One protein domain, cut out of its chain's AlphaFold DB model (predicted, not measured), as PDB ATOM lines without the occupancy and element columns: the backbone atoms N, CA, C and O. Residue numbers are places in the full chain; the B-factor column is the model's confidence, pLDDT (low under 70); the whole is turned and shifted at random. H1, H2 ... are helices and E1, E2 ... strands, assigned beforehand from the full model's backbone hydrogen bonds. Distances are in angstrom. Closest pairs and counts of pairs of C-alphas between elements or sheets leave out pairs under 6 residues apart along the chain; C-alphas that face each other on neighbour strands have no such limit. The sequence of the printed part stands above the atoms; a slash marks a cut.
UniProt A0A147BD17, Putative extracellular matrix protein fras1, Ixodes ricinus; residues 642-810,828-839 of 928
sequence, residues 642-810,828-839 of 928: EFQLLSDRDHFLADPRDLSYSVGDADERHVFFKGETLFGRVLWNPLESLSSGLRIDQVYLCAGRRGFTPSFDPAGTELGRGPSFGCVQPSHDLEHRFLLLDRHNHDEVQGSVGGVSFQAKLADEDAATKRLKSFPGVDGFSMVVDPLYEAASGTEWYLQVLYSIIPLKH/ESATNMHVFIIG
ATOM      1  N   GLU A 642     189.297 142.844 149.892       79.75
ATOM      2  CA  GLU A 642     188.753 142.796 151.244       79.75
ATOM      3  C   GLU A 642     188.005 144.105 151.526       79.75
ATOM      4  O   GLU A 642     188.499 145.184 151.192       79.75
ATOM      5  N   PHE A 643     186.801 144.037 152.100       85.94
ATOM      6  CA  PHE A 643     186.013 145.224 152.450       85.94
ATOM      7  C   PHE A 643     185.734 145.239 153.955       85.94
ATOM      8  O   PHE A 643     184.865 144.519 154.435       85.94
ATOM      9  N   GLN A 644     186.491 146.079 154.657       86.56
ATOM     10  CA  GLN A 644     186.566 146.163 156.114       86.56
ATOM     11  C   GLN A 644     185.710 147.321 156.647       86.56
ATOM     12  O   GLN A 644     185.669 148.396 156.033       86.56
ATOM     13  N   LEU A 645     185.082 147.134 157.814       88.88
ATOM     14  CA  LEU A 645     184.317 148.168 158.529       88.88
ATOM     15  C   LEU A 645     184.931 148.440 159.911       88.88
ATOM     16  O   LEU A 645     184.927 147.571 160.778       88.88
ATOM     17  N   LEU A 646     185.420 149.662 160.128       87.31
ATOM     18  CA  LEU A 646     186.191 150.060 161.313       87.31
ATOM     19  C   LEU A 646     185.491 151.198 162.071       87.31
ATOM     20  O   LEU A 646     184.867 152.058 161.440       87.31
ATOM     21  N   SER A 647     185.610 151.241 163.405       85.06
ATOM     22  CA  SER A 647     185.107 152.375 164.210       85.06
ATOM     23  C   SER A 647     186.186 153.410 164.550       85.06
ATOM     24  O   SER A 647     185.895 154.606 164.615       85.06
ATOM     25  N   ASP A 648     187.445 152.983 164.694       84.56
ATOM     26  CA  ASP A 648     188.566 153.891 164.943       84.56
ATOM     27  C   ASP A 648     189.226 154.425 163.656       84.56
ATOM     28  O   ASP A 648     189.534 153.696 162.707       84.56
ATOM     29  N   ARG A 649     189.509 155.734 163.659       86.00
ATOM     30  CA  ARG A 649     190.112 156.453 162.528       86.00
ATOM     31  C   ARG A 649     191.591 156.112 162.342       86.00
ATOM     32  O   ARG A 649     192.073 156.097 161.210       86.00
ATOM     33  N   ASP A 650     192.332 155.878 163.416       83.81
ATOM     34  CA  ASP A 650     193.782 155.701 163.322       83.81
ATOM     35  C   ASP A 650     194.124 154.266 162.873       83.81
ATOM     36  O   ASP A 650     195.048 154.090 162.078       83.81
ATOM     37  N   HIS A 651     193.280 153.278 163.202       81.81
ATOM     38  CA  HIS A 651     193.268 151.944 162.577       81.81
ATOM     39  C   HIS A 651     192.874 151.991 161.091       81.81
ATOM     40  O   HIS A 651     193.504 151.328 160.260       81.81
ATOM     41  N   PHE A 652     191.886 152.813 160.716       87.19
ATOM     42  CA  PHE A 652     191.532 153.050 159.308       87.19
ATOM     43  C   PHE A 652     192.707 153.624 158.491       87.19
ATOM     44  O   PHE A 652     192.848 153.298 157.311       87.19
ATOM     45  N   LEU A 653     193.595 154.400 159.126       86.50
ATOM     46  CA  LEU A 653     194.786 155.011 158.519       86.50
ATOM     47  C   LEU A 653     196.106 154.241 158.732       86.50
ATOM     48  O   LEU A 653     197.162 154.736 158.317       86.50
ATOM     49  N   ALA A 654     196.062 153.057 159.350       82.56
ATOM     50  CA  ALA A 654     197.199 152.142 159.434       82.56
ATOM     51  C   ALA A 654     197.586 151.592 158.044       82.56
ATOM     52  O   ALA A 654     196.762 151.551 157.127       82.56
ATOM     53  N   ASP A 655     198.844 151.170 157.881       76.94
ATOM     54  CA  ASP A 655     199.296 150.509 156.650       76.94
ATOM     55  C   ASP A 655     198.805 149.049 156.660       76.94
ATOM     56  O   ASP A 655     199.206 148.297 157.548       76.94
ATOM     57  N   PRO A 656     197.974 148.607 155.698       72.56
ATOM     58  CA  PRO A 656     197.419 147.249 155.685       72.56
ATOM     59  C   PRO A 656     198.473 146.152 155.446       72.56
ATOM     60  O   PRO A 656     198.148 144.970 155.474       72.56
ATOM     61  N   ARG A 657     199.733 146.525 155.188       68.12
ATOM     62  CA  ARG A 657     200.867 145.600 155.033       68.12
ATOM     63  C   ARG A 657     201.668 145.420 156.324       68.12
ATOM     64  O   ARG A 657     202.591 144.608 156.340       68.12
ATOM     65  N   ASP A 658     201.367 146.182 157.377       66.81
ATOM     66  CA  ASP A 658     202.056 146.061 158.659       66.81
ATOM     67  C   ASP A 658     201.456 144.916 159.488       66.81
ATOM     68  O   ASP A 658     200.350 144.997 160.028       66.81
ATOM     69  N   LEU A 659     202.219 143.825 159.586       54.09
ATOM     70  CA  LEU A 659     201.831 142.608 160.295       54.09
ATOM     71  C   LEU A 659     201.645 142.813 161.809       54.09
ATOM     72  O   LEU A 659     201.127 141.910 162.459       54.09
ATOM     73  N   SER A 660     202.004 143.969 162.387       53.22
ATOM     74  CA  SER A 660     201.645 144.275 163.780       53.22
ATOM     75  C   SER A 660     200.143 144.500 163.997       53.22
ATOM     76  O   SER A 660     199.700 144.455 165.139       53.22
ATOM     77  N   TYR A 661     199.365 144.722 162.931       53.53
ATOM     78  CA  TYR A 661     197.905 144.899 162.961       53.53
ATOM     79  C   TYR A 661     197.155 143.701 162.343       53.53
ATOM     80  O   TYR A 661     196.055 143.843 161.809       53.53
ATOM     81  N   SER A 662     197.763 142.509 162.341       44.09
ATOM     82  CA  SER A 662     197.254 141.353 161.596       44.09
ATOM     83  C   SER A 662     195.930 140.797 162.146       44.09
ATOM     84  O   SER A 662     195.952 140.122 163.173       44.09
ATOM     85  N   VAL A 663     194.834 140.987 161.396       48.25
ATOM     86  CA  VAL A 663     193.621 140.136 161.209       48.25
ATOM     87  C   VAL A 663     192.796 139.698 162.444       48.25
ATOM     88  O   VAL A 663     191.591 139.525 162.322       48.25
ATOM     89  N   GLY A 664     193.380 139.523 163.628       47.44
ATOM     90  CA  GLY A 664     192.687 139.198 164.882       47.44
ATOM     91  C   GLY A 664     192.626 140.345 165.898       47.44
ATOM     92  O   GLY A 664     191.983 140.178 166.927       47.44
ATOM     93  N   ASP A 665     193.290 141.474 165.621       46.88
ATOM     94  CA  ASP A 665     193.355 142.662 166.500       46.88
ATOM     95  C   ASP A 665     192.963 143.961 165.754       46.88
ATOM     96  O   ASP A 665     193.218 145.076 166.204       46.88
ATOM     97  N   ALA A 666     192.338 143.824 164.579       49.44
ATOM     98  CA  ALA A 666     191.673 144.928 163.898       49.44
ATOM     99  C   ALA A 666     190.284 145.155 164.522       49.44
ATOM    100  O   ALA A 666     189.554 144.200 164.778       49.44
ATOM    101  N   ASP A 667     189.895 146.419 164.724       55.09
ATOM    102  CA  ASP A 667     188.579 146.820 165.252       55.09
ATOM    103  C   ASP A 667     187.462 146.669 164.193       55.09
ATOM    104  O   ASP A 667     186.725 147.609 163.891       55.09
ATOM    105  N   GLU A 668     187.358 145.479 163.593       60.69
ATOM    106  CA  GLU A 668     186.314 145.112 162.634       60.69
ATOM    107  C   GLU A 668     184.971 144.945 163.350       60.69
ATOM    108  O   GLU A 668     184.584 143.868 163.818       60.69
ATOM    109  N   ARG A 669     184.242 146.054 163.480       65.50
ATOM    110  CA  ARG A 669     182.966 146.068 164.189       65.50
ATOM    111  C   ARG A 669     181.814 145.776 163.251       65.50
ATOM    112  O   ARG A 669     181.388 146.611 162.463       65.50
ATOM    113  N   HIS A 670     181.175 144.632 163.472       72.19
ATOM    114  CA  HIS A 670     179.825 144.377 162.969       72.19
ATOM    115  C   HIS A 670     178.733 145.116 163.773       72.19
ATOM    116  O   HIS A 670     177.556 144.947 163.463       72.19
ATOM    117  N   VAL A 671     179.075 145.906 164.804       83.06
ATOM    118  CA  VAL A 671     178.114 146.627 165.663       83.06
ATOM    119  C   VAL A 671     178.566 148.067 165.913       83.06
ATOM    120  O   VAL A 671     179.650 148.272 166.453       83.06
ATOM    121  N   PHE A 672     177.710 149.041 165.589       87.31
ATOM    122  CA  PHE A 672     177.959 150.479 165.800       87.31
ATOM    123  C   PHE A 672     176.877 151.139 166.671       87.31
ATOM    124  O   PHE A 672     175.716 150.720 166.652       87.31
ATOM    125  N   PHE A 673     177.246 152.192 167.402       86.81
ATOM    126  CA  PHE A 673     176.408 152.922 168.362       86.81
ATOM    127  C   PHE A 673     176.123 154.381 167.953       86.81
ATOM    128  O   PHE A 673     176.826 154.974 167.136       86.81
ATOM    129  N   LYS A 674     175.078 154.998 168.529       85.06
ATOM    130  CA  LYS A 674     174.708 156.398 168.233       85.06
ATOM    131  C   LYS A 674     175.828 157.355 168.663       85.06
ATOM    132  O   LYS A 674     176.289 157.293 169.800       85.06
ATOM    133  N   GLY A 675     176.229 158.246 167.760       84.19
ATOM    134  CA  GLY A 675     177.386 159.132 167.876       84.19
ATOM    135  C   GLY A 675     178.678 158.603 167.237       84.19
ATOM    136  O   GLY A 675     179.628 159.374 167.109       84.19
ATOM    137  N   GLU A 676     178.744 157.334 166.817       88.56
ATOM    138  CA  GLU A 676     179.946 156.768 166.186       88.56
ATOM    139  C   GLU A 676     180.056 157.105 164.685       88.56
ATOM    140  O   GLU A 676     179.070 157.357 163.981       88.56
ATOM    141  N   THR A 677     181.296 157.091 164.187       89.50
ATOM    142  CA  THR A 677     181.617 157.184 162.757       89.50
ATOM    143  C   THR A 677     182.085 155.819 162.271       89.50
ATOM    144  O   THR A 677     183.005 155.239 162.836       89.50
ATOM    145  N   LEU A 678     181.450 155.316 161.217       91.56
ATOM    146  CA  LEU A 678     181.827 154.102 160.507       91.56
ATOM    147  C   LEU A 678     182.798 154.479 159.384       91.56
ATOM    148  O   LEU A 678     182.490 155.339 158.551       91.56
ATOM    149  N   PHE A 679     183.951 153.816 159.347       91.06
ATOM    150  CA  PHE A 679     184.947 153.929 158.286       91.06
ATOM    151  C   PHE A 679     184.958 152.647 157.448       91.06
ATOM    152  O   PHE A 679     185.219 151.565 157.967       91.06
ATOM    153  N   GLY A 680     184.665 152.759 156.152       91.12
ATOM    154  CA  GLY A 680     184.704 151.637 155.214       91.12
ATOM    155  C   GLY A 680     185.981 151.671 154.379       91.12
ATOM    156  O   GLY A 680     186.231 152.666 153.694       91.12
ATOM    157  N   ARG A 681     186.783 150.603 154.416       89.06
ATOM    158  CA  ARG A 681     188.064 150.488 153.694       89.06
ATOM    159  C   ARG A 681     188.024 149.310 152.728       89.06
ATOM    160  O   ARG A 681     187.716 148.199 153.143       89.06
ATOM    161  N   VAL A 682     188.361 149.543 151.459       87.25
ATOM    162  CA  VAL A 682     188.525 148.472 150.466       87.25
ATOM    163  C   VAL A 682     190.013 148.284 150.192       87.25
ATOM    164  O   VAL A 682     190.709 149.243 149.849       87.25
ATOM    165  N   LEU A 683     190.489 147.054 150.369       79.38
ATOM    166  CA  LEU A 683     191.876 146.640 150.185       79.38
ATOM    167  C   LEU A 683     192.000 145.711 148.978       79.38
ATOM    168  O   LEU A 683     191.202 144.793 148.812       79.38
ATOM    169  N   TRP A 684     193.043 145.912 148.180       75.00
ATOM    170  CA  TRP A 684     193.541 144.943 147.206       75.00
ATOM    171  C   TRP A 684     194.614 144.046 147.840       75.00
ATOM    172  O   TRP A 684     195.531 144.575 148.474       75.00
ATOM    173  N   ASN A 685     194.562 142.724 147.637       63.19
ATOM    174  CA  ASN A 685     195.587 141.802 148.144       63.19
ATOM    175  C   ASN A 685     196.976 142.088 147.509       63.19
ATOM    176  O   ASN A 685     197.172 141.856 146.313       63.19
ATOM    177  N   PRO A 686     197.981 142.560 148.277       49.59
ATOM    178  CA  PRO A 686     199.255 143.028 147.725       49.59
ATOM    179  C   PRO A 686     200.213 141.904 147.292       49.59
ATOM    180  O   PRO A 686     201.316 142.203 146.830       49.59
ATOM    181  N   LEU A 687     199.836 140.627 147.447       52.34
ATOM    182  CA  LEU A 687     200.630 139.491 146.968       52.34
ATOM    183  C   LEU A 687     200.609 139.352 145.435       52.34
ATOM    184  O   LEU A 687     201.567 138.829 144.866       52.34
ATOM    185  N   GLU A 688     199.581 139.872 144.754       53.59
ATOM    186  CA  GLU A 688     199.586 140.001 143.293       53.59
ATOM    187  C   GLU A 688     200.213 141.338 142.870       53.59
ATOM    188  O   GLU A 688     199.612 142.409 142.972       53.59
ATOM    189  N   SER A 689     201.459 141.281 142.393       46.16
ATOM    190  CA  SER A 689     202.283 142.462 142.116       46.16
ATOM    191  C   SER A 689     201.907 143.179 140.808       46.16
ATOM    192  O   SER A 689     202.642 143.113 139.817       46.16
ATOM    193  N   LEU A 690     200.785 143.900 140.804       49.53
ATOM    194  CA  LEU A 690     200.378 144.784 139.708       49.53
ATOM    195  C   LEU A 690     200.396 146.257 140.130       49.53
ATOM    196  O   LEU A 690     199.934 146.635 141.204       49.53
ATOM    197  N   SER A 691     200.921 147.116 139.254       56.12
ATOM    198  CA  SER A 691     200.992 148.566 139.459       56.12
ATOM    199  C   SER A 691     199.630 149.224 139.202       56.12
ATOM    200  O   SER A 691     199.462 149.967 138.232       56.12
ATOM    201  N   SER A 692     198.660 148.939 140.068       64.25
ATOM    202  CA  SER A 692     197.276 149.408 139.976       64.25
ATOM    203  C   SER A 692     196.811 150.039 141.291       64.25
ATOM    204  O   SER A 692     197.221 149.646 142.380       64.25
ATOM    205  N   GLY A 693     195.961 151.058 141.188       72.56
ATOM    206  CA  GLY A 693     195.253 151.674 142.303       72.56
ATOM    207  C   GLY A 693     193.784 151.260 142.295       72.56
ATOM    208  O   GLY A 693     193.198 151.066 141.230       72.56
ATOM    209  N   LEU A 694     193.191 151.160 143.480       81.00
ATOM    210  CA  LEU A 694     191.757 150.965 143.663       81.00
ATOM    211  C   LEU A 694     191.075 152.336 143.793       81.00
ATOM    212  O   LEU A 694     191.686 153.288 144.284       81.00
ATOM    213  N   ARG A 695     189.827 152.465 143.332       86.44
ATOM    214  CA  ARG A 695     189.016 153.675 143.533       86.44
ATOM    215  C   ARG A 695     187.543 153.330 143.725       86.44
ATOM    216  O   ARG A 695     186.925 152.793 142.812       86.44
ATOM    217  N   ILE A 696     186.968 153.698 144.866       88.56
ATOM    218  CA  ILE A 696     185.525 153.604 145.121       88.56
ATOM    219  C   ILE A 696     184.810 154.661 144.280       88.56
ATOM    220  O   ILE A 696     185.171 155.837 144.321       88.56
ATOM    221  N   ASP A 697     183.800 154.248 143.521       85.94
ATOM    222  CA  ASP A 697     183.017 155.110 142.634       85.94
ATOM    223  C   ASP A 697     181.601 155.376 143.170       85.94
ATOM    224  O   ASP A 697     181.098 156.487 142.998       85.94
ATOM    225  N   GLN A 698     180.981 154.407 143.857       90.00
ATOM    226  CA  GLN A 698     179.680 154.558 144.530       90.00
ATOM    227  C   GLN A 698     179.618 153.763 145.845       90.00
ATOM    228  O   GLN A 698     180.246 152.711 145.976       90.00
ATOM    229  N   VAL A 699     178.810 154.236 146.801       92.19
ATOM    230  CA  VAL A 699     178.508 153.531 148.062       92.19
ATOM    231  C   VAL A 699     177.000 153.504 148.302       92.19
ATOM    232  O   VAL A 699     176.368 154.548 148.469       92.19
ATOM    233  N   TYR A 700     176.426 152.306 148.365       91.75
ATOM    234  CA  TYR A 700     175.030 152.050 148.707       91.75
ATOM    235  C   TYR A 700     174.893 151.508 150.132       91.75
ATOM    236  O   TYR A 700     175.761 150.795 150.626       91.75
ATOM    237  N   LEU A 701     173.757 151.799 150.758       92.12
ATOM    238  CA  LEU A 701     173.337 151.253 152.043       92.12
ATOM    239  C   LEU A 701     171.881 150.794 151.940       92.12
ATOM    240  O   LEU A 701     171.029 151.571 151.506       92.12
ATOM    241  N   CYS A 702     171.566 149.564 152.336       90.88
ATOM    242  CA  CYS A 702     170.191 149.072 152.359       90.88
ATOM    243  C   CYS A 702     169.868 148.208 153.583       90.88
ATOM    244  O   CYS A 702     170.756 147.751 154.298       90.88
ATOM    245  N   ALA A 703     168.573 148.009 153.819       90.00
ATOM    246  CA  ALA A 703     168.030 147.111 154.831       90.00
ATOM    247  C   ALA A 703     166.865 146.318 154.227       90.00
ATOM    248  O   ALA A 703     166.040 146.878 153.495       90.00
ATOM    249  N   GLY A 704     166.806 145.017 154.507       87.12
ATOM    250  CA  GLY A 704     165.794 144.118 153.959       87.12
ATOM    251  C   GLY A 704     164.484 144.117 154.746       87.12
ATOM    252  O   GLY A 704     164.462 144.236 155.970       87.12
ATOM    253  N   ARG A 705     163.370 143.972 154.030       84.69
ATOM    254  CA  ARG A 705     162.008 144.025 154.570       84.69
ATOM    255  C   ARG A 705     161.595 142.671 155.139       84.69
ATOM    256  O   ARG A 705     161.798 141.648 154.493       84.69
ATOM    257  N   ARG A 706     160.959 142.649 156.318       81.56
ATOM    258  CA  ARG A 706     160.416 141.419 156.958       81.56
ATOM    259  C   ARG A 706     161.431 140.258 157.088       81.56
ATOM    260  O   ARG A 706     161.035 139.097 157.025       81.56
ATOM    261  N   GLY A 707     162.719 140.556 157.270       76.25
ATOM    262  CA  GLY A 707     163.773 139.533 157.373       76.25
ATOM    263  C   GLY A 707     164.292 138.999 156.031       76.25
ATOM    264  O   GLY A 707     164.897 137.933 155.992       76.25
ATOM    265  N   PHE A 708     164.064 139.714 154.925       82.94
ATOM    266  CA  PHE A 708     164.799 139.489 153.681       82.94
ATOM    267  C   PHE A 708     166.290 139.819 153.867       82.94
ATOM    268  O   PHE A 708     166.622 140.899 154.345       82.94
ATOM    269  N   THR A 709     167.183 138.923 153.446       85.19
ATOM    270  CA  THR A 709     168.637 139.156 153.407       85.19
ATOM    271  C   THR A 709     169.041 139.614 151.999       85.19
ATOM    272  O   THR A 709     168.944 138.809 151.063       85.19
ATOM    273  N   PRO A 710     169.501 140.866 151.805       85.25
ATOM    274  CA  PRO A 710     170.083 141.300 150.540       85.25
ATOM    275  C   PRO A 710     171.272 140.415 150.155       85.25
ATOM    276  O   PRO A 710     172.139 140.123 150.973       85.25
ATOM    277  N   SER A 711     171.311 139.986 148.897       82.56
ATOM    278  CA  SER A 711     172.366 139.141 148.321       82.56
ATOM    279  C   SER A 711     172.792 139.701 146.965       82.56
ATOM    280  O   SER A 711     171.973 140.287 146.254       82.56
ATOM    281  N   PHE A 712     174.077 139.559 146.633       80.44
ATOM    282  CA  PHE A 712     174.647 139.965 145.347       80.44
ATOM    283  C   PHE A 712     175.178 138.728 144.607       80.44
ATOM    284  O   PHE A 712     176.373 138.467 144.588       80.44
ATOM    285  N   ASP A 713     174.263 137.957 144.025       75.62
ATOM    286  CA  ASP A 713     174.554 136.886 143.064       75.62
ATOM    287  C   ASP A 713     173.972 137.317 141.705       75.62
ATOM    288  O   ASP A 713     172.816 137.003 141.403       75.62
ATOM    289  N   PRO A 714     174.710 138.095 140.889       70.56
ATOM    290  CA  PRO A 714     174.195 138.671 139.649       70.56
ATOM    291  C   PRO A 714     173.976 137.642 138.532       70.56
ATOM    292  O   PRO A 714     173.280 137.945 137.562       70.56
ATOM    293  N   ALA A 715     174.553 136.443 138.654       65.31
ATOM    294  CA  ALA A 715     174.323 135.321 137.747       65.31
ATOM    295  C   ALA A 715     173.111 134.468 138.177       65.31
ATOM    296  O   ALA A 715     172.478 133.822 137.342       65.31
ATOM    297  N   GLY A 716     172.767 134.483 139.468       65.75
ATOM    298  CA  GLY A 716     171.733 133.651 140.084       65.75
ATOM    299  C   GLY A 716     172.144 132.193 140.301       65.75
ATOM    300  O   GLY A 716     171.276 131.348 140.544       65.75
ATOM    301  N   THR A 717     173.437 131.889 140.153       64.94
ATOM    302  CA  THR A 717     173.995 130.531 140.091       64.94
ATOM    303  C   THR A 717     174.562 130.026 141.412       64.94
ATOM    304  O   THR A 717     174.658 128.814 141.584       64.94
ATOM    305  N   GLU A 718     174.932 130.911 142.336       65.62
ATOM    306  CA  GLU A 718     175.535 130.535 143.622       65.62
ATOM    307  C   GLU A 718     174.461 130.232 144.668       65.62
ATOM    308  O   GLU A 718     174.529 129.230 145.380       65.62
ATOM    309  N   LEU A 719     173.424 131.071 144.726       66.81
ATOM    310  CA  LEU A 719     172.317 130.933 145.676       66.81
ATOM    311  C   LEU A 719     171.112 130.182 145.093       66.81
ATOM    312  O   LEU A 719     170.169 129.879 145.828       66.81
ATOM    313  N   GLY A 720     171.107 129.905 143.784       60.84
ATOM    314  CA  GLY A 720     170.046 129.158 143.090       60.84
ATOM    315  C   GLY A 720     168.669 129.838 143.089       60.84
ATOM    316  O   GLY A 720     167.663 129.197 142.795       60.84
ATOM    317  N   ARG A 721     168.606 131.129 143.444       67.19
ATOM    318  CA  ARG A 721     167.368 131.925 143.585       67.19
ATOM    319  C   ARG A 721     167.068 132.813 142.371       67.19
ATOM    320  O   ARG A 721     166.102 133.571 142.402       67.19
ATOM    321  N   GLY A 722     167.870 132.711 141.311       67.38
ATOM    322  CA  GLY A 722     167.889 133.695 140.230       67.38
ATOM    323  C   GLY A 722     168.714 134.937 140.602       67.38
ATOM    324  O   GLY A 722     169.212 135.036 141.725       67.38
ATOM    325  N   PRO A 723     168.915 135.858 139.647       73.50
ATOM    326  CA  PRO A 723     169.883 136.936 139.790       73.50
ATOM    327  C   PRO A 723     169.448 137.972 140.837       73.50
ATOM    328  O   PRO A 723     168.292 138.393 140.882       73.50
ATOM    329  N   SER A 724     170.395 138.390 141.673       76.31
ATOM    330  CA  SER A 724     170.206 139.289 142.814       76.31
ATOM    331  C   SER A 724     171.322 140.336 142.877       76.31
ATOM    332  O   SER A 724     172.477 140.052 142.568       76.31
ATOM    333  N   PHE A 725     170.972 141.574 143.240       82.31
ATOM    334  CA  PHE A 725     171.847 142.744 143.054       82.31
ATOM    335  C   PHE A 725     172.016 143.602 144.318       82.31
ATOM    336  O   PHE A 725     172.227 144.814 144.222       82.31
ATOM    337  N   GLY A 726     171.922 142.975 145.495       85.44
ATOM    338  CA  GLY A 726     172.211 143.571 146.800       85.44
ATOM    339  C   GLY A 726     171.469 144.885 147.038       85.44
ATOM    340  O   GLY A 726     170.242 144.948 146.948       85.44
ATOM    341  N   CYS A 727     172.228 145.942 147.318       87.75
ATOM    342  CA  CYS A 727     171.712 147.301 147.468       87.75
ATOM    343  C   CYS A 727     171.741 148.117 146.160       87.75
ATOM    344  O   CYS A 727     171.164 149.208 146.115       87.75
ATOM    345  N   VAL A 728     172.391 147.630 145.093       84.19
ATOM    346  CA  VAL A 728     172.563 148.380 143.833       84.19
ATOM    347  C   VAL A 728     171.224 148.582 143.130       84.19
ATOM    348  O   VAL A 728     170.876 149.712 142.784       84.19
ATOM    349  N   GLN A 729     170.432 147.522 142.956       79.19
ATOM    350  CA  GLN A 729     169.119 147.616 142.312       79.19
ATOM    351  C   GLN A 729     168.010 147.924 143.341       79.19
ATOM    352  O   GLN A 729     167.997 147.338 144.424       79.19
ATOM    353  N   PRO A 730     167.043 148.812 143.038       77.62
ATOM    354  CA  PRO A 730     165.833 148.937 143.845       77.62
ATOM    355  C   PRO A 730     164.995 147.650 143.776       77.62
ATOM    356  O   PRO A 730     164.585 147.248 142.690       77.62
ATOM    357  N   SER A 731     164.690 147.046 144.927       77.81
ATOM    358  CA  SER A 731     163.741 145.929 145.047       77.81
ATOM    359  C   SER A 731     162.594 146.287 145.996       77.81
ATOM    360  O   SER A 731     162.762 147.075 146.927       77.81
ATOM    361  N   HIS A 732     161.429 145.674 145.776       82.06
ATOM    362  CA  HIS A 732     160.304 145.714 146.711       82.06
ATOM    363  C   HIS A 732     160.646 145.061 148.064       82.06
ATOM    364  O   HIS A 732     160.056 145.417 149.082       82.06
ATOM    365  N   ASP A 733     161.614 144.145 148.095       82.81
ATOM    366  CA  ASP A 733     161.982 143.391 149.298       82.81
ATOM    367  C   ASP A 733     163.026 144.122 150.161       82.81
ATOM    368  O   ASP A 733     163.394 143.655 151.236       82.81
ATOM    369  N   LEU A 734     163.447 145.320 149.740       86.62
ATOM    370  CA  LEU A 734     164.165 146.276 150.580       86.62
ATOM    371  C   LEU A 734     163.167 147.184 151.317       86.62
ATOM    372  O   LEU A 734     162.172 147.650 150.757       86.62
ATOM    373  N   GLU A 735     163.426 147.449 152.592       85.81
ATOM    374  CA  GLU A 735     162.673 148.413 153.404       85.81
ATOM    375  C   GLU A 735     163.300 149.808 153.310       85.81
ATOM    376  O   GLU A 735     162.598 150.809 153.156       85.81
ATOM    377  N   HIS A 736     164.634 149.859 153.277       86.44
ATOM    378  CA  HIS A 736     165.411 151.075 153.070       86.44
ATOM    379  C   HIS A 736     166.499 150.848 152.019       86.44
ATOM    380  O   HIS A 736     167.103 149.778 151.962       86.44
ATOM    381  N   ARG A 737     166.767 151.869 151.198       89.06
ATOM    382  CA  ARG A 737     167.881 151.905 150.240       89.06
ATOM    383  C   ARG A 737     168.332 153.350 150.036       89.06
ATOM    384  O   ARG A 737     167.545 154.189 149.606       89.06
ATOM    385  N   PHE A 738     169.607 153.609 150.280       89.56
ATOM    386  CA  PHE A 738     170.254 154.909 150.170       89.56
ATOM    387  C   PHE A 738     171.502 154.788 149.286       89.56
ATOM    388  O   PHE A 738     172.288 153.860 149.439       89.56
ATOM    389  N   LEU A 739     171.693 155.733 148.364       90.56
ATOM    390  CA  LEU A 739     172.988 155.992 147.724       90.56
ATOM    391  C   LEU A 739     173.688 157.046 148.585       90.56
ATOM    392  O   LEU A 739     173.198 158.173 148.649       90.56
ATOM    393  N   LEU A 740     174.748 156.669 149.298       90.62
ATOM    394  CA  LEU A 740     175.441 157.519 150.273       90.62
ATOM    395  C   LEU A 740     176.555 158.359 149.651       90.62
ATOM    396  O   LEU A 740     176.798 159.468 150.114       90.62
ATOM    397  N   LEU A 741     177.221 157.836 148.619       90.88
ATOM    398  CA  LEU A 741     178.301 158.506 147.893       90.88
ATOM    399  C   LEU A 741     178.257 158.117 146.416       90.88
ATOM    400  O   LEU A 741     178.026 156.955 146.091       90.88
ATOM    401  N   ASP A 742     178.530 159.085 145.546       85.25
ATOM    402  CA  ASP A 742     178.746 158.900 144.112       85.25
ATOM    403  C   ASP A 742     179.839 159.881 143.660       85.25
ATOM    404  O   ASP A 742     179.676 161.097 143.785       85.25
ATOM    405  N   ARG A 743     180.962 159.352 143.157       84.69
ATOM    406  CA  ARG A 743     182.147 160.125 142.739       84.69
ATOM    407  C   ARG A 743     181.930 160.902 141.427       84.69
ATOM    408  O   ARG A 743     182.724 161.777 141.090       84.69
ATOM    409  N   HIS A 744     180.880 160.582 140.673       76.56
ATOM    410  CA  HIS A 744     180.554 161.184 139.377       76.56
ATOM    411  C   HIS A 744     179.302 162.077 139.437       76.56
ATOM    412  O   HIS A 744     179.109 162.910 138.547       76.56
ATOM    413  N   ASN A 745     178.446 161.912 140.453       71.94
ATOM    414  CA  ASN A 745     177.130 162.544 140.513       71.94
ATOM    415  C   ASN A 745     176.645 162.868 141.942       71.94
ATOM    416  O   ASN A 745     175.659 162.316 142.433       71.94
ATOM    417  N   HIS A 746     177.299 163.833 142.596       71.75
ATOM    418  CA  HIS A 746     176.917 164.307 143.935       71.75
ATOM    419  C   HIS A 746     175.450 164.800 144.040       71.75
ATOM    420  O   HIS A 746     174.875 164.746 145.125       71.75
ATOM    421  N   ASP A 747     174.823 165.234 142.932       62.44
ATOM    422  CA  ASP A 747     173.415 165.684 142.892       62.44
ATOM    423  C   ASP A 747     172.412 164.559 143.244       62.44
ATOM    424  O   ASP A 747     171.285 164.832 143.659       62.44
ATOM    425  N   GLU A 748     172.796 163.289 143.061       65.31
ATOM    426  CA  GLU A 748     171.922 162.119 143.231       65.31
ATOM    427  C   GLU A 748     172.154 161.360 144.556       65.31
ATOM    428  O   GLU A 748     171.556 160.303 144.780       65.31
ATOM    429  N   VAL A 749     172.937 161.913 145.487       78.81
ATOM    430  CA  VAL A 749     173.253 161.329 146.808       78.81
ATOM    431  C   VAL A 749     172.154 161.582 147.863       78.81
ATOM    432  O   VAL A 749     171.487 162.612 147.871       78.81
ATOM    433  N   GLN A 750     171.947 160.637 148.792       75.38
ATOM    434  CA  GLN A 750     171.047 160.780 149.945       75.38
ATOM    435  C   GLN A 750     171.826 161.227 151.182       75.38
ATOM    436  O   GLN A 750     172.131 160.423 152.057       75.38
ATOM    437  N   GLY A 751     172.105 162.524 151.288       74.62
ATOM    438  CA  GLY A 751     172.868 163.067 152.415       74.62
ATOM    439  C   GLY A 751     172.197 162.954 153.795       74.62
ATOM    440  O   GLY A 751     172.871 163.217 154.790       74.62
ATOM    441  N   SER A 752     170.908 162.594 153.896       81.56
ATOM    442  CA  SER A 752     170.150 162.603 155.163       81.56
ATOM    443  C   SER A 752     168.904 161.702 155.201       81.56
ATOM    444  O   SER A 752     168.285 161.429 154.169       81.56
ATOM    445  N   VAL A 753     168.482 161.344 156.420       82.44
ATOM    446  CA  VAL A 753     167.198 160.701 156.771       82.44
ATOM    447  C   VAL A 753     166.641 161.377 158.031       82.44
ATOM    448  O   VAL A 753     167.406 161.756 158.910       82.44
ATOM    449  N   GLY A 754     165.327 161.612 158.110       75.50
ATOM    450  CA  GLY A 754     164.692 162.261 159.275       75.50
ATOM    451  C   GLY A 754     165.128 163.713 159.553       75.50
ATOM    452  O   GLY A 754     164.760 164.274 160.577       75.50
ATOM    453  N   GLY A 755     165.915 164.325 158.661       78.12
ATOM    454  CA  GLY A 755     166.593 165.610 158.886       78.12
ATOM    455  C   GLY A 755     168.011 165.487 159.464       78.12
ATOM    456  O   GLY A 755     168.734 166.479 159.492       78.12
ATOM    457  N   VAL A 756     168.447 164.286 159.858       84.94
ATOM    458  CA  VAL A 756     169.814 164.000 160.323       84.94
ATOM    459  C   VAL A 756     170.678 163.577 159.132       84.94
ATOM    460  O   VAL A 756     170.250 162.776 158.298       84.94
ATOM    461  N   SER A 757     171.891 164.124 159.020       88.44
ATOM    462  CA  SER A 757     172.798 163.824 157.904       88.44
ATOM    463  C   SER A 757     173.730 162.650 158.199       88.44
ATOM    464  O   SER A 757     174.280 162.557 159.293       88.44
ATOM    465  N   PHE A 758     173.974 161.809 157.189       88.62
ATOM    466  CA  PHE A 758     175.006 160.766 157.234       88.62
ATOM    467  C   PHE A 758     176.431 161.331 157.244       88.62
ATOM    468  O   PHE A 758     177.364 160.599 157.555       88.62
ATOM    469  N   GLN A 759     176.619 162.603 156.860       90.00
ATOM    470  CA  GLN A 759     177.932 163.252 156.725       90.00
ATOM    471  C   GLN A 759     178.953 162.421 155.917       90.00
ATOM    472  O   GLN A 759     180.155 162.488 156.174       90.00
ATOM    473  N   ALA A 760     178.464 161.623 154.962       92.00
ATOM    474  CA  ALA A 760     179.280 160.685 154.207       92.00
ATOM    475  C   ALA A 760     180.299 161.423 153.323       92.00
ATOM    476  O   ALA A 760     179.952 162.422 152.690       92.00
ATOM    477  N   LYS A 761     181.539 160.923 153.276       92.50
ATOM    478  CA  LYS A 761     182.642 161.458 152.454       92.50
ATOM    479  C   LYS A 761     183.542 160.337 151.953       92.50
ATOM    480  O   LYS A 761     183.781 159.377 152.687       92.50
ATOM    481  N   LEU A 762     184.104 160.492 150.760       92.75
ATOM    482  CA  LEU A 762     185.216 159.670 150.280       92.75
ATOM    483  C   LEU A 762     186.513 160.060 151.009       92.75
ATOM    484  O   LEU A 762     186.704 161.213 151.407       92.75
ATOM    485  N   ALA A 763     187.436 159.110 151.175       89.81
ATOM    486  CA  ALA A 763     188.669 159.309 151.942       89.81
ATOM    487  C   ALA A 763     189.607 160.385 151.362       89.81
ATOM    488  O   ALA A 763     190.525 160.830 152.041       89.81
ATOM    489  N   ASP A 764     189.400 160.819 150.115       87.00
ATOM    490  CA  ASP A 764     190.181 161.876 149.474       87.00
ATOM    491  C   ASP A 764     189.554 163.279 149.523       87.00
ATOM    492  O   ASP A 764     190.240 164.265 149.213       87.00
ATOM    493  N   GLU A 765     188.293 163.368 149.956       87.88
ATOM    494  CA  GLU A 765     187.547 164.615 150.166       87.88
ATOM    495  C   GLU A 765     187.830 165.224 151.549       87.88
ATOM    496  O   GLU A 765     187.926 166.446 151.672       87.88
ATOM    497  N   ASP A 766     188.017 164.398 152.586       87.00
ATOM    498  CA  ASP A 766     188.348 164.864 153.937       87.00
ATOM    499  C   ASP A 766     189.865 164.902 154.182       87.00
ATOM    500  O   ASP A 766     190.585 163.919 154.013       87.00
ATOM    501  N   ALA A 767     190.365 166.053 154.637       85.19
ATOM    502  CA  ALA A 767     191.774 166.241 154.973       85.19
ATOM    503  C   ALA A 767     192.259 165.323 156.113       85.19
ATOM    504  O   ALA A 767     193.450 165.020 156.163       85.19
ATOM    505  N   ALA A 768     191.365 164.870 157.000       82.62
ATOM    506  CA  ALA A 768     191.699 163.948 158.082       82.62
ATOM    507  C   ALA A 768     191.979 162.518 157.584       82.62
ATOM    508  O   ALA A 768     192.828 161.839 158.155       82.62
ATOM    509  N   THR A 769     191.304 162.064 156.524       86.75
ATOM    510  CA  THR A 769     191.426 160.695 155.986       86.75
ATOM    511  C   THR A 769     192.338 160.592 154.761       86.75
ATOM    512  O   THR A 769     192.825 159.506 154.445       86.75
ATOM    513  N   LYS A 770     192.667 161.725 154.127       86.88
ATOM    514  CA  LYS A 770     193.449 161.841 152.880       86.88
ATOM    515  C   LYS A 770     194.783 161.091 152.836       86.88
ATOM    516  O   LYS A 770     195.275 160.802 151.743       86.88
ATOM    517  N   ARG A 771     195.364 160.753 153.994       85.12
ATOM    518  CA  ARG A 771     196.552 159.891 154.100       85.12
ATOM    519  C   ARG A 771     196.334 158.517 153.456       85.12
ATOM    520  O   ARG A 771     197.288 157.991 152.903       85.12
ATOM    521  N   LEU A 772     195.115 157.969 153.456       84.25
ATOM    522  CA  LEU A 772     194.825 156.633 152.917       84.25
ATOM    523  C   LEU A 772     195.329 156.448 151.469       84.25
ATOM    524  O   LEU A 772     195.868 155.399 151.130       84.25
ATOM    525  N   LYS A 773     195.279 157.510 150.648       80.12
ATOM    526  CA  LYS A 773     195.798 157.525 149.268       80.12
ATOM    527  C   LYS A 773     197.317 157.338 149.122       80.12
ATOM    528  O   LYS A 773     197.788 157.260 147.990       80.12
ATOM    529  N   SER A 774     198.098 157.269 150.206       78.31
ATOM    530  CA  SER A 774     199.511 156.862 150.123       78.31
ATOM    531  C   SER A 774     199.700 155.352 149.952       78.31
ATOM    532  O   SER A 774     200.801 154.927 149.602       78.31
ATOM    533  N   PHE A 775     198.665 154.545 150.196       81.19
ATOM    534  CA  PHE A 775     198.723 153.092 150.055       81.19
ATOM    535  C   PHE A 775     198.184 152.675 148.671       81.19
ATOM    536  O   PHE A 775     197.022 152.945 148.362       81.19
ATOM    537  N   PRO A 776     198.999 152.052 147.795       75.12
ATOM    538  CA  PRO A 776     198.516 151.555 146.508       75.12
ATOM    539  C   PRO A 776     197.539 150.393 146.726       75.12
ATOM    540  O   PRO A 776     197.706 149.610 147.657       75.12
ATOM    541  N   GLY A 777     196.521 150.286 145.869       76.81
ATOM    542  CA  GLY A 777     195.470 149.272 146.009       76.81
ATOM    543  C   GLY A 777     194.435 149.541 147.114       76.81
ATOM    544  O   GLY A 777     193.634 148.659 147.396       76.81
ATOM    545  N   VAL A 778     194.421 150.734 147.726       84.56
ATOM    546  CA  VAL A 778     193.510 151.082 148.834       84.56
ATOM    547  C   VAL A 778     192.687 152.332 148.518       84.56
ATOM    548  O   VAL A 778     193.229 153.339 148.062       84.56
ATOM    549  N   ASP A 779     191.388 152.295 148.822       89.56
ATOM    550  CA  ASP A 779     190.516 153.476 148.908       89.56
ATOM    551  C   ASP A 779     189.469 153.270 150.022       89.56
ATOM    552  O   ASP A 779     189.334 152.173 150.575       89.56
ATOM    553  N   GLY A 780     188.736 154.317 150.396       91.88
ATOM    554  CA  GLY A 780     187.792 154.234 151.510       91.88
ATOM    555  C   GLY A 780     186.823 155.405 151.621       91.88
ATOM    556  O   GLY A 780     186.850 156.350 150.833       91.88
ATOM    557  N   PHE A 781     185.963 155.343 152.632       94.25
ATOM    558  CA  PHE A 781     184.978 156.371 152.957       94.25
ATOM    559  C   PHE A 781     184.678 156.405 154.462       94.25
ATOM    560  O   PHE A 781     185.004 155.474 155.197       94.25
ATOM    561  N   SER A 782     184.024 157.471 154.920       93.44
ATOM    562  CA  SER A 782     183.522 157.611 156.293       93.44
ATOM    563  C   SER A 782     182.068 158.074 156.301       93.44
ATOM    564  O   SER A 782     181.691 158.866 155.436       93.44
ATOM    565  N   MET A 783     181.272 157.647 157.284       92.69
ATOM    566  CA  MET A 783     179.896 158.113 157.522       92.69
ATOM    567  C   MET A 783     179.518 158.058 159.011       92.69
ATOM    568  O   MET A 783     180.003 157.212 159.750       92.69
ATOM    569  N   VAL A 784     178.606 158.924 159.452       92.12
ATOM    570  CA  VAL A 784     178.026 158.905 160.807       92.12
ATOM    571  C   VAL A 784     176.768 158.032 160.813       92.12
ATOM    572  O   VAL A 784     175.917 158.163 159.929       92.12
ATOM    573  N   VAL A 785     176.627 157.145 161.805       90.31
ATOM    574  CA  VAL A 785     175.522 156.159 161.846       90.31
ATOM    575  C   VAL A 785     174.196 156.710 162.394       90.31
ATOM    576  O   VAL A 785     173.161 156.057 162.267       90.31
ATOM    577  N   ASP A 786     174.192 157.923 162.956       88.94
ATOM    578  CA  ASP A 786     173.030 158.557 163.600       88.94
ATOM    579  C   ASP A 786     171.701 158.494 162.821       88.94
ATOM    580  O   ASP A 786     170.689 158.178 163.453       88.94
ATOM    581  N   PRO A 787     171.635 158.730 161.490       88.88
ATOM    582  CA  PRO A 787     170.361 158.703 160.770       88.88
ATOM    583  C   PRO A 787     169.719 157.311 160.697       88.88
ATOM    584  O   PRO A 787     168.533 157.206 160.394       88.88
ATOM    585  N   LEU A 788     170.464 156.236 160.987       88.44
ATOM    586  CA  LEU A 788     169.934 154.866 161.004       88.44
ATOM    587  C   LEU A 788     169.059 154.607 162.232       88.44
ATOM    588  O   LEU A 788     168.079 153.870 162.134       88.44
ATOM    589  N   TYR A 789     169.332 155.299 163.344       85.69
ATOM    590  CA  TYR A 789     168.455 155.314 164.517       85.69
ATOM    591  C   TYR A 789     167.113 156.006 164.252       85.69
ATOM    592  O   TYR A 789     166.128 155.663 164.899       85.69
ATOM    593  N   GLU A 790     167.067 156.946 163.302       81.00
ATOM    594  CA  GLU A 790     165.830 157.605 162.858       81.00
ATOM    595  C   GLU A 790     165.125 156.834 161.723       81.00
ATOM    596  O   GLU A 790     163.953 157.079 161.447       81.00
ATOM    597  N   ALA A 791     165.830 155.912 161.049       78.06
ATOM    598  CA  ALA A 791     165.295 155.094 159.961       78.06
ATOM    599  C   ALA A 791     164.596 153.824 160.477       78.06
ATOM    600  O   ALA A 791     163.393 153.668 160.276       78.06
ATOM    601  N   ALA A 792     165.336 152.934 161.154       71.44
ATOM    602  CA  ALA A 792     164.792 151.715 161.755       71.44
ATOM    603  C   ALA A 792     165.706 151.147 162.856       71.44
ATOM    604  O   ALA A 792     166.874 150.820 162.630       71.44
ATOM    605  N   SER A 793     165.150 150.964 164.057       66.12
ATOM    606  CA  SER A 793     165.869 150.403 165.204       66.12
ATOM    607  C   SER A 793     165.855 148.870 165.206       66.12
ATOM    608  O   SER A 793     164.789 148.268 165.334       66.12
ATOM    609  N   GLY A 794     167.031 148.240 165.184       69.38
ATOM    610  CA  GLY A 794     167.175 146.783 165.328       69.38
ATOM    611  C   GLY A 794     167.090 145.978 164.028       69.38
ATOM    612  O   GLY A 794     167.008 144.755 164.094       69.38
ATOM    613  N   THR A 795     167.125 146.644 162.873       76.19
ATOM    614  CA  THR A 795     167.275 146.007 161.556       76.19
ATOM    615  C   THR A 795     168.758 145.790 161.233       76.19
ATOM    616  O   THR A 795     169.611 146.578 161.648       76.19
ATOM    617  N   GLU A 796     169.067 144.735 160.481       84.88
ATOM    618  CA  GLU A 796     170.385 144.537 159.869       84.88
ATOM    619  C   GLU A 796     170.583 145.490 158.684       84.88
ATOM    620  O   GLU A 796     169.668 145.706 157.880       84.88
ATOM    621  N   TRP A 797     171.791 146.033 158.560       89.94
ATOM    622  CA  TRP A 797     172.155 147.000 157.533       89.94
ATOM    623  C   TRP A 797     173.288 146.461 156.659       89.94
ATOM    624  O   TRP A 797     174.241 145.848 157.134       89.94
ATOM    625  N   TYR A 798     173.174 146.695 155.358       90.69
ATOM    626  CA  TYR A 798     174.039 146.130 154.331       90.69
ATOM    627  C   TYR A 798     174.682 147.283 153.558       90.69
ATOM    628  O   TYR A 798     173.986 148.048 152.889       90.69
ATOM    629  N   LEU A 799     176.002 147.440 153.677       91.56
ATOM    630  CA  LEU A 799     176.792 148.375 152.873       91.56
ATOM    631  C   LEU A 799     177.273 147.661 151.615       91.56
ATOM    632  O   LEU A 799     177.848 146.582 151.712       91.56
ATOM    633  N   GLN A 800     177.096 148.278 150.450       90.38
ATOM    634  CA  GLN A 800     177.633 147.780 149.187       90.38
ATOM    635  C   GLN A 800     178.420 148.872 148.462       90.38
ATOM    636  O   GLN A 800     177.877 149.920 148.113       90.38
ATOM    637  N   VAL A 801     179.699 148.608 148.211       89.50
ATOM    638  CA  VAL A 801     180.616 149.507 147.500       89.50
ATOM    639  C   VAL A 801     180.764 149.069 146.050       89.50
ATOM    640  O   VAL A 801     180.854 147.873 145.780       89.50
ATOM    641  N   LEU A 802     180.812 150.014 145.111       87.00
ATOM    642  CA  LEU A 802     181.254 149.779 143.733       87.00
ATOM    643  C   LEU A 802     182.581 150.509 143.535       87.00
ATOM    644  O   LEU A 802     182.701 151.681 143.903       87.00
ATOM    645  N   TYR A 803     183.563 149.833 142.952       84.25
ATOM    646  CA  TYR A 803     184.909 150.363 142.759       84.25
ATOM    647  C   TYR A 803     185.500 149.917 141.418       84.25
ATOM    648  O   TYR A 803     185.159 148.862 140.887       84.25
ATOM    649  N   SER A 804     186.400 150.736 140.879       81.50
ATOM    650  CA  SER A 804     187.160 150.452 139.659       81.50
ATOM    651  C   SER A 804     188.642 150.282 139.981       81.50
ATOM    652  O   SER A 804     189.192 150.998 140.826       81.50
ATOM    653  N   ILE A 805     189.310 149.384 139.259       74.12
ATOM    654  CA  ILE A 805     190.770 149.228 139.297       74.12
ATOM    655  C   ILE A 805     191.386 150.090 138.186       74.12
ATOM    656  O   ILE A 805     190.874 150.145 137.068       74.12
ATOM    657  N   ILE A 806     192.465 150.813 138.496       71.75
ATOM    658  CA  ILE A 806     193.059 151.837 137.621       71.75
ATOM    659  C   ILE A 806     194.576 151.619 137.518       71.75
ATOM    660  O   ILE A 806     195.244 151.616 138.551       71.75
ATOM    661  N   PRO A 807     195.175 151.524 136.317       62.91
ATOM    662  CA  PRO A 807     196.626 151.390 136.185       62.91
ATOM    663  C   PRO A 807     197.364 152.652 136.668       62.91
ATOM    664  O   PRO A 807     197.093 153.772 136.216       62.91
ATOM    665  N   LEU A 808     198.343 152.472 137.557       62.03
ATOM    666  CA  LEU A 808     199.233 153.532 138.033       62.03
ATOM    667  C   LEU A 808     200.245 153.877 136.935       62.03
ATOM    668  O   LEU A 808     201.077 153.062 136.540       62.03
ATOM    669  N   LYS A 809     200.183 155.112 136.430       45.59
ATOM    670  CA  LYS A 809     201.097 155.590 135.387       45.59
ATOM    671  C   LYS A 809     202.499 155.820 135.954       45.59
ATOM    672  O   LYS A 809     202.699 156.763 136.715       45.59
ATOM    673  N   HIS A 810     203.475 155.041 135.494       39.12
ATOM    674  CA  HIS A 810     204.876 155.464 135.546       39.12
ATOM    675  C   HIS A 810     205.123 156.677 134.630       39.12
ATOM    676  O   HIS A 810     204.382 156.930 133.676       39.12
ATOM    677  N   GLU A 828     187.468 147.877 134.566       56.81
ATOM    678  CA  GLU A 828     186.660 146.793 135.113       56.81
ATOM    679  C   GLU A 828     186.142 147.215 136.498       56.81
ATOM    680  O   GLU A 828     186.911 147.560 137.400       56.81
ATOM    681  N   SER A 829     184.814 147.257 136.624       63.31
ATOM    682  CA  SER A 829     184.095 147.691 137.823       63.31
ATOM    683  C   SER A 829     183.625 146.486 138.635       63.31
ATOM    684  O   SER A 829     182.823 145.691 138.136       63.31
ATOM    685  N   ALA A 830     184.066 146.388 139.884       71.69
ATOM    686  CA  ALA A 830     183.716 145.321 140.817       71.69
ATOM    687  C   ALA A 830     182.916 145.870 142.017       71.69
ATOM    688  O   ALA A 830     182.702 147.081 142.151       71.69
ATOM    689  N   THR A 831     182.402 144.978 142.869       79.94
ATOM    690  CA  THR A 831     181.575 145.363 144.019       79.94
ATOM    691  C   THR A 831     181.655 144.359 145.163       79.94
ATOM    692  O   THR A 831     181.534 143.158 144.944       79.94
ATOM    693  N   ASN A 832     181.799 144.875 146.388       80.31
ATOM    694  CA  ASN A 832     181.803 144.091 147.624       80.31
ATOM    695  C   ASN A 832     180.630 144.555 148.498       80.31
ATOM    696  O   ASN A 832     180.286 145.741 148.507       80.31
ATOM    697  N   MET A 833     180.024 143.632 149.247       83.12
ATOM    698  CA  MET A 833     178.919 143.918 150.162       83.12
ATOM    699  C   MET A 833     179.213 143.332 151.544       83.12
ATOM    700  O   MET A 833     179.640 142.187 151.645       83.12
ATOM    701  N   HIS A 834     178.973 144.113 152.596       84.44
ATOM    702  CA  HIS A 834     179.270 143.757 153.981       84.44
ATOM    703  C   HIS A 834     178.094 144.117 154.898       84.44
ATOM    704  O   HIS A 834     177.437 145.146 154.712       84.44
ATOM    705  N   VAL A 835     177.825 143.271 155.894       86.69
ATOM    706  CA  VAL A 835     176.721 143.438 156.853       86.69
ATOM    707  C   VAL A 835     177.212 144.041 158.171       86.69
ATOM    708  O   VAL A 835     178.306 143.738 158.648       86.69
ATOM    709  N   PHE A 836     176.393 144.903 158.765       87.81
ATOM    710  CA  PHE A 836     176.588 145.455 160.100       87.81
ATOM    711  C   PHE A 836     175.240 145.673 160.797       87.81
ATOM    712  O   PHE A 836     174.171 145.693 160.185       87.81
ATOM    713  N   ILE A 837     175.293 145.817 162.113       84.38
ATOM    714  CA  ILE A 837     174.139 145.918 162.997       84.38
ATOM    715  C   ILE A 837     174.238 147.241 163.752       84.38
ATOM    716  O   ILE A 837     175.305 147.647 164.212       84.38
ATOM    717  N   ILE A 838     173.105 147.916 163.917       85.56
ATOM    718  CA  ILE A 838     173.021 149.081 164.795       85.56
ATOM    719  C   ILE A 838     172.704 148.609 166.213       85.56
ATOM    720  O   ILE A 838     171.661 148.004 166.473       85.56
ATOM    721  N   GLY A 839     173.627 148.881 167.134       79.00
ATOM    722  CA  GLY A 839     173.503 148.529 168.539       79.00
ATOM    723  C   GLY A 839     172.257 149.167 169.149       79.00
ATOM    724  O   GLY A 839     171.987 150.358 168.958       79.00
TER     725      GLY A 839
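Overview. This is residues 642 to 810 and 828 to 839 of the 928 residues of the protein "Putative extracellular matrix protein fras1" of Ixodes ricinus (UniProt A0A147BD17). Two antiparallel sheets face each other as a sandwich, the larger a twisted sheet of four strands in the order E4, E3, E6, E7, the smaller a sheet of three strands in the order E1, E2, E5, with the strands of the one crossed at 43 degrees to those of the other. Three short helices sit at the rims, H1 and H2 by the smaller sheet and H3 by the larger, and long stretches without named elements loop between the parts. The printed part has 181 residues, with seven named strands and three named helices in the order E1 H1 E2 E3 E4 H2 E5 H3 E6 E7; under half of the residues are in these elements, and the class is mostly strand. The whole is compact and rounded, with a radius of gyration of the C-alphas of 16.3 A and spans of 48 by 40 by 37 A.

Arrangement. The larger sheet runs E4, residues 734 to 742, E3, residues 692 to 704, E6, residues 796 to 807, and E7, residues 829 to 838. E3 and E4 are a hairpin, with N 738 and O 701 at 2.8 A. E3 and E6 have N 700 and O 800 at 2.8 A, and E6 and E7 have N 799 and O 834 at 2.9 A. In the smaller sheet E2, residues 677 to 684, is the inner strand between E1, residues 642 to 646, and E5, residues 778 to 784; N 644 and O 681 are 2.9 A apart, as are N 680 and O 781. Across the sandwich, two sheets face to face, the closest C-alphas of E3 and E5 are those of Leu 694 and Val 778, 5.5 A apart. H1, residues 649 to 652, and H2, residues 770 to 774, only graze the smaller sheet; H3, residues 786 to 791, only grazes the larger. H1 is too short for an O i to N i+4 pair; within range are 0 of 1 in H2, beside 2 of 2 O i to N i+3 pairs, and 1 of 2 in H3.

Along the chain. E6 measures 36.0 A, E3 34.9 A, E7 29.2 A, E2 23.1 A, E5 21.1 A and E4 20.3 A from first to last C-alpha. E3 bends by 51 degrees at residue 698. E1 begins at C-alpha 642 (188.753, 142.796, 151.244), and E7 ends at C-alpha 838 (173.021, 149.081, 164.795).

Size, cuts and confidence. The two C-alphas farthest apart, those of Arg 706 and His 810, are 51.3 A apart. Residues 811 to 827 are not printed, and C-alphas 810 and 828 are 20.2 A apart across the cut. The links H1 to E2, E3 to E4 and E4 to H2 are long. Mean pLDDT of the printed part is 78.6; 39 residues are under 70, among them 657 to 669 and 685 to 692.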